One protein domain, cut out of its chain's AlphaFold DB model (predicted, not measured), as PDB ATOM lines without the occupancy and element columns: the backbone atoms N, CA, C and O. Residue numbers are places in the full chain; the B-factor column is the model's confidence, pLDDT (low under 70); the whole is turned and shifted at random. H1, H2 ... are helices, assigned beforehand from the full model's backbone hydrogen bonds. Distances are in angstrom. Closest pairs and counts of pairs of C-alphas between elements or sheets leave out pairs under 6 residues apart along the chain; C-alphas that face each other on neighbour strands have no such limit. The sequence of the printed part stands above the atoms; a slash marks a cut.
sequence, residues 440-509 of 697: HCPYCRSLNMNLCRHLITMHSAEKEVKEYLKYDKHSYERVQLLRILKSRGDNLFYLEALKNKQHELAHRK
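Overview. This is residues 440 to 509 of the 697 residues of an uncharacterized protein of Laodelphax striatellus (UniProt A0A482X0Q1). One long, straight helix, H3, makes the length of the domain, and a small head made of the opening loop, residues 440 to 450, and the short helices H1 and H2 gathers at one side of its earlier part. H2 and H3 form an uneven helical hairpin, H1 is turned crosswise to H3, and the last residues of H3, 497 to 509, stick out free. The printed part has 70 residues with three named helices, in the order H1, H2, H3, and no named strand; the class is all helix. The whole is loose, with a radius of gyration of the C-alphas of 15.0 A, and spans 53 by 21 by 20 A.

Arrangement. H1, residues 451 to 458, is close to but not clearly touching H2, residues 463 to 470; their closest C-alphas, of Leu 455 and Val 465, are 6.8 A apart. These two run opposite ways at a steep tilt of 69.9 degrees, only just short of about perpendicular. H1 is also close to but not clearly touching H3, residues 476 to 509, about perpendicular at 82 degrees, with the closest C-alphas, of Cys 452 and Leu 482, 7.3 A apart. H2 and H3 touch and form a helical hairpin, opposite ways at a shallow tilt of 28 degrees; the closest C-alphas, of Tyr 468 and Arg 478, are 5.4 A apart, and H3 touches H2 with residues 477 to 482 alone. Each O i to N i+4 pair is within hydrogen-bond range in H1 and H2, and 29 of 30 are in H3.

Along the chain. H1 begins at C-alpha 451, (199.617, 234.491, 351.598). H2 begins at C-alpha 463, (191.418, 223.200, 343.178). H3 measures 49.8 A and ends at C-alpha 509, (206.796, 254.611, 319.836).

Size, cuts and confidence. The C-alphas farthest apart, of Asp 472 and Lys 509, are 52.9 A apart. Both links, H1 to H2 and H2 to H3, are tight. The printed part has no cut, and no printed residue is under 70 in pLDDT.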
ATOM      1  N   HIS A 440     202.942 237.774 345.962       98.12
ATOM      2  CA  HIS A 440     201.734 237.972 345.154       98.12
ATOM      3  C   HIS A 440     200.835 236.730 345.206       98.12
ATOM      4  O   HIS A 440     201.316 235.595 345.232       98.12
ATOM      5  N   CYS A 441     199.514 236.920 345.210       98.31
ATOM      6  CA  CYS A 441     198.578 235.805 345.081       98.31
ATOM      7  C   CYS A 441     198.551 235.279 343.630       98.31
ATOM      8  O   CYS A 441     198.317 236.071 342.722       98.31
ATOM      9  N   PRO A 442     198.700 233.965 343.365       98.06
ATOM     10  CA  PRO A 442     198.621 233.429 342.002       98.06
ATOM     11  C   PRO A 442     197.233 233.520 341.343       98.06
ATOM     12  O   PRO A 442     197.139 233.240 340.152       98.06
ATOM     13  N   TYR A 443     196.185 233.888 342.087       98.06
ATOM     14  CA  TYR A 443     194.811 234.011 341.589       98.06
ATOM     15  C   TYR A 443     194.425 235.491 341.406       98.06
ATOM     16  O   TYR A 443     194.466 236.003 340.290       98.06
ATOM     17  N   CYS A 444     194.153 236.228 342.491       97.44
ATOM     18  CA  CYS A 444     193.773 237.651 342.425       97.44
ATOM     19  C   CYS A 444     194.946 238.651 342.324       97.44
ATOM     20  O   CYS A 444     194.721 239.856 342.403       97.44
ATOM     21  N   ARG A 445     196.195 238.178 342.198       95.88
ATOM     22  CA  ARG A 445     197.432 238.978 342.021       95.88
ATOM     23  C   ARG A 445     197.799 239.957 343.146       95.88
ATOM     24  O   ARG A 445     198.900 240.501 343.125       95.88
ATOM     25  N   SER A 446     196.959 240.132 344.169       96.88
ATOM     26  CA  SER A 446     197.220 241.068 345.267       96.88
ATOM     27  C   SER A 446     198.437 240.681 346.120       96.88
ATOM     28  O   SER A 446     198.714 239.503 346.382       96.88
ATOM     29  N   LEU A 447     199.180 241.702 346.554       96.69
ATOM     30  CA  LEU A 447     200.429 241.571 347.298       96.69
ATOM     31  C   LEU A 447     200.159 241.349 348.793       96.69
ATOM     32  O   LEU A 447     199.580 242.194 349.470       96.69
ATOM     33  N   ASN A 448     200.591 240.204 349.319       97.19
ATOM     34  CA  ASN A 448     200.188 239.704 350.630       97.19
ATOM     35  C   ASN A 448     201.378 239.392 351.547       97.19
ATOM     36  O   ASN A 448     202.256 238.599 351.211       97.19
ATOM     37  N   MET A 449     201.356 239.921 352.777       93.94
ATOM     38  CA  MET A 449     202.319 239.542 353.831       93.94
ATOM     39  C   MET A 449     202.091 238.112 354.352       93.94
ATOM     40  O   MET A 449     203.031 237.446 354.773       93.94
ATOM     41  N   ASN A 450     200.841 237.634 354.332       96.19
ATOM     42  CA  ASN A 450     200.428 236.342 354.885       96.19
ATOM     43  C   ASN A 450     199.645 235.528 353.843       96.19
ATOM     44  O   ASN A 450     198.475 235.211 354.060       96.19
ATOM     45  N   LEU A 451     200.284 235.180 352.716       96.88
ATOM     46  CA  LEU A 451     199.617 234.491 351.598       96.88
ATOM     47  C   LEU A 451     198.828 233.238 352.033       96.88
ATOM     48  O   LEU A 451     197.757 232.992 351.499       96.88
ATOM     49  N   CYS A 452     199.286 232.497 353.049       97.38
ATOM     50  CA  CYS A 452     198.553 231.350 353.601       97.38
ATOM     51  C   CYS A 452     197.134 231.726 354.063       97.38
ATOM     52  O   CYS A 452     196.183 231.028 353.739       97.38
ATOM     53  N   ARG A 453     196.989 232.836 354.806       97.62
ATOM     54  CA  ARG A 453     195.687 233.315 355.298       97.62
ATOM     55  C   ARG A 453     194.834 233.824 354.141       97.62
ATOM     56  O   ARG A 453     193.669 233.464 354.069       97.62
ATOM     57  N   HIS A 454     195.435 234.586 353.226       98.19
ATOM     58  CA  HIS A 454     194.768 235.100 352.024       98.19
ATOM     59  C   HIS A 454     194.184 233.983 351.150       98.19
ATOM     60  O   HIS A 454     193.035 234.067 350.733       98.19
ATOM     61  N   LEU A 455     194.947 232.913 350.902       98.06
ATOM     62  CA  LEU A 455     194.470 231.759 350.135       98.06
ATOM     63  C   LEU A 455     193.283 231.073 350.825       98.06
ATOM     64  O   LEU A 455     192.316 230.727 350.157       98.06
ATOM     65  N   ILE A 456     193.322 230.936 352.155       97.94
ATOM     66  CA  ILE A 456     192.226 230.348 352.940       97.94
ATOM     67  C   ILE A 456     190.961 231.222 352.888       97.94
ATOM     68  O   ILE A 456     189.869 230.678 352.770       97.94
ATOM     69  N   THR A 457     191.082 232.552 352.971       98.06
ATOM     70  CA  THR A 457     189.911 233.449 353.033       98.06
ATOM     71  C   THR A 457     189.341 233.831 351.670       98.06
ATOM     72  O   THR A 457     188.137 234.020 351.569       98.06
ATOM     73  N   MET A 458     190.178 233.961 350.634       98.06
ATOM     74  CA  MET A 458     189.765 234.476 349.316       98.06
ATOM     75  C   MET A 458     189.714 233.408 348.215       98.06
ATOM     76  O   MET A 458     189.107 233.645 347.177       98.06
ATOM     77  N   HIS A 459     190.375 232.259 348.404       98.12
ATOM     78  CA  HIS A 459     190.609 231.267 347.343       98.12
ATOM     79  C   HIS A 459     190.382 229.814 347.788       98.12
ATOM     80  O   HIS A 459     190.829 228.889 347.120       98.12
ATOM     81  N   SER A 460     189.647 229.578 348.879       97.94
ATOM     82  CA  SER A 460     189.288 228.231 349.361       97.94
ATOM     83  C   SER A 460     188.492 227.390 348.349       97.94
ATOM     84  O   SER A 460     188.439 226.168 348.471       97.94
ATOM     85  N   ALA A 461     187.899 228.021 347.331       98.12
ATOM     86  CA  ALA A 461     187.229 227.349 346.222       98.12
ATOM     87  C   ALA A 461     188.196 226.720 345.192       98.12
ATOM     88  O   ALA A 461     187.810 225.755 344.524       98.12
ATOM     89  N   GLU A 462     189.427 227.224 345.070       98.25
ATOM     90  CA  GLU A 462     190.391 226.836 344.030       98.25
ATOM     91  C   GLU A 462     190.895 225.398 344.217       98.25
ATOM     92  O   GLU A 462     191.193 224.978 345.337       98.25
ATOM     93  N   LYS A 463     191.055 224.635 343.124       98.19
ATOM     94  CA  LYS A 463     191.418 223.200 343.178       98.19
ATOM     95  C   LYS A 463     192.703 222.936 343.974       98.19
ATOM     96  O   LYS A 463     192.720 222.083 344.856       98.19
ATOM     97  N   GLU A 464     193.760 223.695 343.701       97.75
ATOM     98  CA  GLU A 464     195.066 223.533 344.357       97.75
ATOM     99  C   GLU A 464     195.073 224.089 345.790       97.75
ATOM    100  O   GLU A 464     195.866 223.651 346.621       97.75
ATOM    101  N   VAL A 465     194.185 225.040 346.109       98.19
ATOM    102  CA  VAL A 465     194.016 225.531 347.485       98.19
ATOM    103  C   VAL A 465     193.248 224.505 348.308       98.19
ATOM    104  O   VAL A 465     193.661 224.222 349.428       98.19
ATOM    105  N   LYS A 466     192.205 223.875 347.752       98.44
ATOM    106  CA  LYS A 466     191.540 222.706 348.348       98.44
ATOM    107  C   LYS A 466     192.538 221.581 348.609       98.44
ATOM    108  O   LYS A 466     192.533 221.008 349.692       98.44
ATOM    109  N   GLU A 467     193.436 221.305 347.668       98.31
ATOM    110  CA  GLU A 467     194.519 220.334 347.848       98.31
ATOM    111  C   GLU A 467     195.491 220.742 348.972       98.31
ATOM    112  O   GLU A 467     195.703 219.971 349.902       98.31
ATOM    113  N   TYR A 468     195.983 221.986 348.974       97.81
ATOM    114  CA  TYR A 468     196.772 222.567 350.072       97.81
ATOM    115  C   TYR A 468     196.049 222.534 351.436       97.81
ATOM    116  O   TYR A 468     196.703 222.462 352.480       97.81
ATOM    117  N   LEU A 469     194.715 222.588 351.451       97.88
ATOM    118  CA  LEU A 469     193.896 222.521 352.660       97.88
ATOM    119  C   LEU A 469     193.747 221.096 353.219       97.88
ATOM    120  O   LEU A 469     193.615 220.991 354.436       97.88
ATOM    121  N   LYS A 470     193.804 220.042 352.382       98.50
ATOM    122  CA  LYS A 470     193.680 218.625 352.803       98.50
ATOM    123  C   LYS A 470     194.782 218.179 353.766       98.50
ATOM    124  O   LYS A 470     194.530 217.364 354.643       98.50
ATOM    125  N   TYR A 471     196.002 218.669 353.565       98.25
ATOM    126  CA  TYR A 471     197.174 218.282 354.349       98.25
ATOM    127  C   TYR A 471     197.239 219.023 355.689       98.25
ATOM    128  O   TYR A 471     196.786 220.164 355.792       98.25
ATOM    129  N   ASP A 472     197.883 218.444 356.701       97.88
ATOM    130  CA  ASP A 472     198.041 219.093 358.004       97.88
ATOM    131  C   ASP A 472     198.784 220.430 357.951       97.88
ATOM    132  O   ASP A 472     199.712 220.639 357.167       97.88
ATOM    133  N   LYS A 473     198.429 221.341 358.869       96.06
ATOM    134  CA  LYS A 473     198.991 222.705 358.989       96.06
ATOM    135  C   LYS A 473     200.529 222.752 358.990       96.06
ATOM    136  O   LYS A 473     201.105 223.757 358.569       96.06
ATOM    137  N   HIS A 474     201.170 221.689 359.473       93.25
ATOM    138  CA  HIS A 474     202.619 221.559 359.621       93.25
ATOM    139  C   HIS A 474     203.235 220.427 358.774       93.25
ATOM    140  O   HIS A 474     204.424 220.154 358.926       93.25
ATOM    141  N   SER A 475     202.464 219.805 357.871       97.88
ATOM    142  CA  SER A 475     202.967 218.759 356.972       97.88
ATOM    143  C   SER A 475     203.987 219.312 355.965       97.88
ATOM    144  O   SER A 475     203.997 220.503 355.624       97.88
ATOM    145  N   TYR A 476     204.857 218.435 355.466       95.94
ATOM    146  CA  TYR A 476     205.874 218.792 354.477       95.94
ATOM    147  C   TYR A 476     205.240 219.155 353.122       95.94
ATOM    148  O   TYR A 476     205.627 220.140 352.491       95.94
ATOM    149  N   GLU A 477     204.200 218.425 352.739       98.06
ATOM    150  CA  GLU A 477     203.403 218.542 351.514       98.06
ATOM    151  C   GLU A 477     202.717 219.910 351.468       98.06
ATOM    152  O   GLU A 477     202.871 220.660 350.500       98.06
ATOM    153  N   ARG A 478     202.058 220.305 352.568       97.88
ATOM    154  CA  ARG A 478     201.423 221.622 352.703       97.88
ATOM    155  C   ARG A 478     202.429 222.764 352.574       97.88
ATOM    156  O   ARG A 478     202.135 223.798 351.967       97.88
ATOM    157  N   VAL A 479     203.630 222.586 353.126       96.88
ATOM    158  CA  VAL A 479     204.726 223.560 353.013       96.88
ATOM    159  C   VAL A 479     205.296 223.607 351.591       96.88
ATOM    160  O   VAL A 479     205.638 224.696 351.126       96.88
ATOM    161  N   GLN A 480     205.371 222.483 350.871       96.69
ATOM    162  CA  GLN A 480     205.810 222.449 349.470       96.69
ATOM    163  C   GLN A 480     204.783 223.097 348.530       96.69
ATOM    164  O   GLN A 480     205.150 224.005 347.782       96.69
ATOM    165  N   LEU A 481     203.496 222.742 348.630       97.88
ATOM    166  CA  LEU A 481     202.416 223.376 347.860       97.88
ATOM    167  C   LEU A 481     202.383 224.897 348.077       97.88
ATOM    168  O   LEU A 481     202.289 225.666 347.122       97.88
ATOM    169  N   LEU A 482     202.585 225.361 349.315       97.75
ATOM    170  CA  LEU A 482     202.704 226.791 349.614       97.75
ATOM    171  C   LEU A 482     203.903 227.464 348.920       97.75
ATOM    172  O   LEU A 482     203.787 228.616 348.501       97.75
ATOM    173  N   ARG A 483     205.059 226.794 348.797       96.81
ATOM    174  CA  ARG A 483     206.219 227.334 348.054       96.81
ATOM    175  C   ARG A 483     205.916 227.436 346.560       96.81
ATOM    176  O   ARG A 483     206.265 228.448 345.955       96.81
ATOM    177  N   ILE A 484     205.246 226.429 345.996       96.88
ATOM    178  CA  ILE A 484     204.828 226.403 344.588       96.88
ATOM    179  C   ILE A 484     203.858 227.559 344.309       96.88
ATOM    180  O   ILE A 484     204.115 228.371 343.421       96.88
ATOM    181  N   LEU A 485     202.808 227.714 345.125       97.81
ATOM    182  CA  LEU A 485     201.820 228.794 344.988       97.81
ATOM    183  C   LEU A 485     202.445 230.191 345.138       97.81
ATOM    184  O   LEU A 485     202.146 231.075 344.335       97.81
ATOM    185  N   LYS A 486     203.367 230.383 346.098       97.62
ATOM    186  CA  LYS A 486     204.160 231.623 346.226       97.62
ATOM    187  C   LYS A 486     204.965 231.915 344.961       97.62
ATOM    188  O   LYS A 486     204.822 232.985 344.377       97.62
ATOM    189  N   SER A 487     205.775 230.952 344.511       94.50
ATOM    190  CA  SER A 487     206.622 231.143 343.333       94.50
ATOM    191  C   SER A 487     205.803 231.379 342.067       94.50
ATOM    192  O   SER A 487     206.244 232.145 341.214       94.50
ATOM    193  N   ARG A 488     204.625 230.754 341.920       97.38
ATOM    194  CA  ARG A 488     203.748 231.015 340.774       97.38
ATOM    195  C   ARG A 488     203.173 232.427 340.821       97.38
ATOM    196  O   ARG A 488     203.172 233.085 339.789       97.38
ATOM    197  N   GLY A 489     202.739 232.905 341.988       97.44
ATOM    198  CA  GLY A 489     202.219 234.264 342.150       97.44
ATOM    199  C   GLY A 489     203.235 235.334 341.758       97.44
ATOM    200  O   GLY A 489     202.953 236.168 340.898       97.44
ATOM    201  N   ASP A 490     204.449 235.258 342.309       94.75
ATOM    202  CA  ASP A 490     205.510 236.224 341.997       94.75
ATOM    203  C   ASP A 490     205.983 236.129 340.529       94.75
ATOM    204  O   ASP A 490     206.288 237.150 339.908       94.75
ATOM    205  N   ASN A 491     205.986 234.928 339.934       93.12
ATOM    206  CA  ASN A 491     206.286 234.742 338.508       93.12
ATOM    207  C   ASN A 491     205.190 235.323 337.594       93.12
ATOM    208  O   ASN A 491     205.519 235.945 336.585       93.12
ATOM    209  N   LEU A 492     203.906 235.153 337.933       94.62
ATOM    210  CA  LEU A 492     202.787 235.725 337.175       94.62
ATOM    211  C   LEU A 492     202.834 237.256 337.195       94.62
ATOM    212  O   LEU A 492     202.762 237.875 336.134       94.62
ATOM    213  N   PHE A 493     203.059 237.856 338.368       95.12
ATOM    214  CA  PHE A 493     203.261 239.301 338.495       95.12
ATOM    215  C   PHE A 493     204.464 239.793 337.671       95.12
ATOM    216  O   PHE A 493     204.372 240.801 336.973       95.12
ATOM    217  N   TYR A 494     205.588 239.065 337.681       90.56
ATOM    218  CA  TYR A 494     206.756 239.435 336.876       90.56
ATOM    219  C   TYR A 494     206.487 239.367 335.361       90.56
ATOM    220  O   TYR A 494     206.930 240.246 334.620       90.56
ATOM    221  N   LEU A 495     205.737 238.363 334.892       90.88
ATOM    222  CA  LEU A 495     205.329 238.248 333.488       90.88
ATOM    223  C   LEU A 495     204.351 239.359 333.074       90.88
ATOM    224  O   LEU A 495     204.465 239.889 331.970       90.88
ATOM    225  N   GLU A 496     203.429 239.748 333.954       93.75
ATOM    226  CA  GLU A 496     202.527 240.882 333.735       93.75
ATOM    227  C   GLU A 496     203.284 242.217 333.686       93.75
ATOM    228  O   GLU A 496     203.127 242.974 332.730       93.75
ATOM    229  N   ALA A 497     204.204 242.466 334.621       89.69
ATOM    230  CA  ALA A 497     205.056 243.653 334.601       89.69
ATOM    231  C   ALA A 497     205.913 243.752 333.319       89.69
ATOM    232  O   ALA A 497     206.151 244.850 332.813       89.69
ATOM    233  N   LEU A 498     206.349 242.617 332.754       87.19
ATOM    234  CA  LEU A 498     207.027 242.584 331.452       87.19
ATOM    235  C   LEU A 498     206.087 242.925 330.285       87.19
ATOM    236  O   LEU A 498     206.494 243.691 329.411       87.19
ATOM    237  N   LYS A 499     204.848 242.411 330.271       92.12
ATOM    238  CA  LYS A 499     203.834 242.761 329.255       92.12
ATOM    239  C   LYS A 499     203.472 244.245 329.312       92.12
ATOM    240  O   LYS A 499     203.512 244.922 328.289       92.12
ATOM    241  N   ASN A 500     203.217 244.776 330.505       91.00
ATOM    242  CA  ASN A 500     202.848 246.181 330.689       91.00
ATOM    243  C   ASN A 500     203.994 247.108 330.253       91.00
ATOM    244  O   ASN A 500     203.757 248.106 329.577       91.00
ATOM    245  N   LYS A 501     205.254 246.726 330.511       90.00
ATOM    246  CA  LYS A 501     206.425 247.450 329.992       90.00
ATOM    247  C   LYS A 501     206.593 247.340 328.468       90.00
ATOM    248  O   LYS A 501     207.111 248.264 327.850       90.00
ATOM    249  N   GLN A 502     206.170 246.242 327.839       87.25
ATOM    250  CA  GLN A 502     206.111 246.155 326.373       87.25
ATOM    251  C   GLN A 502     205.025 247.074 325.795       87.25
ATOM    252  O   GLN A 502     205.273 247.710 324.776       87.25
ATOM    253  N   HIS A 503     203.878 247.196 326.471       83.44
ATOM    254  CA  HIS A 503     202.794 248.111 326.100       83.44
ATOM    255  C   HIS A 503     203.215 249.585 326.231       83.44
ATOM    256  O   HIS A 503     203.060 250.364 325.294       83.44
ATOM    257  N   GLU A 504     203.862 249.955 327.340       89.25
ATOM    258  CA  GLU A 504     204.454 251.287 327.545       89.25
ATOM    259  C   GLU A 504     205.475 251.632 326.440       89.25
ATOM    260  O   GLU A 504     205.470 252.729 325.884       89.25
ATOM    261  N   LEU A 505     206.321 250.669 326.054       86.25
ATOM    262  CA  LEU A 505     207.275 250.813 324.946       86.25
ATOM    263  C   LEU A 505     206.625 250.804 323.549       86.25
ATOM    264  O   LEU A 505     207.313 251.121 322.576       86.25
ATOM    265  N   ALA A 506     205.345 250.441 323.424       83.00
ATOM    266  CA  ALA A 506     204.568 250.586 322.196       83.00
ATOM    267  C   ALA A 506     203.926 251.981 322.117       83.00
ATOM    268  O   ALA A 506     204.107 252.665 321.111       83.00
ATOM    269  N   HIS A 507     203.300 252.458 323.199       83.62
ATOM    270  CA  HIS A 507     202.779 253.830 323.300       83.62
ATOM    271  C   HIS A 507     203.870 254.881 323.050       83.62
ATOM    272  O   HIS A 507     203.757 255.677 322.119       83.62
ATOM    273  N   ARG A 508     205.015 254.769 323.742       84.94
ATOM    274  CA  ARG A 508     206.186 255.644 323.532       84.94
ATOM    275  C   ARG A 508     206.765 255.608 322.106       84.94
ATOM    276  O   ARG A 508     207.571 256.467 321.763       84.94
ATOM    277  N   LYS A 509     206.426 254.617 321.268       83.69
ATOM    278  CA  LYS A 509     206.796 254.611 319.836       83.69
ATOM    279  C   LYS A 509     205.795 255.367 318.969       83.69
ATOM    280  O   LYS A 509     206.212 255.932 317.963       83.69
TER     281      LYS A 509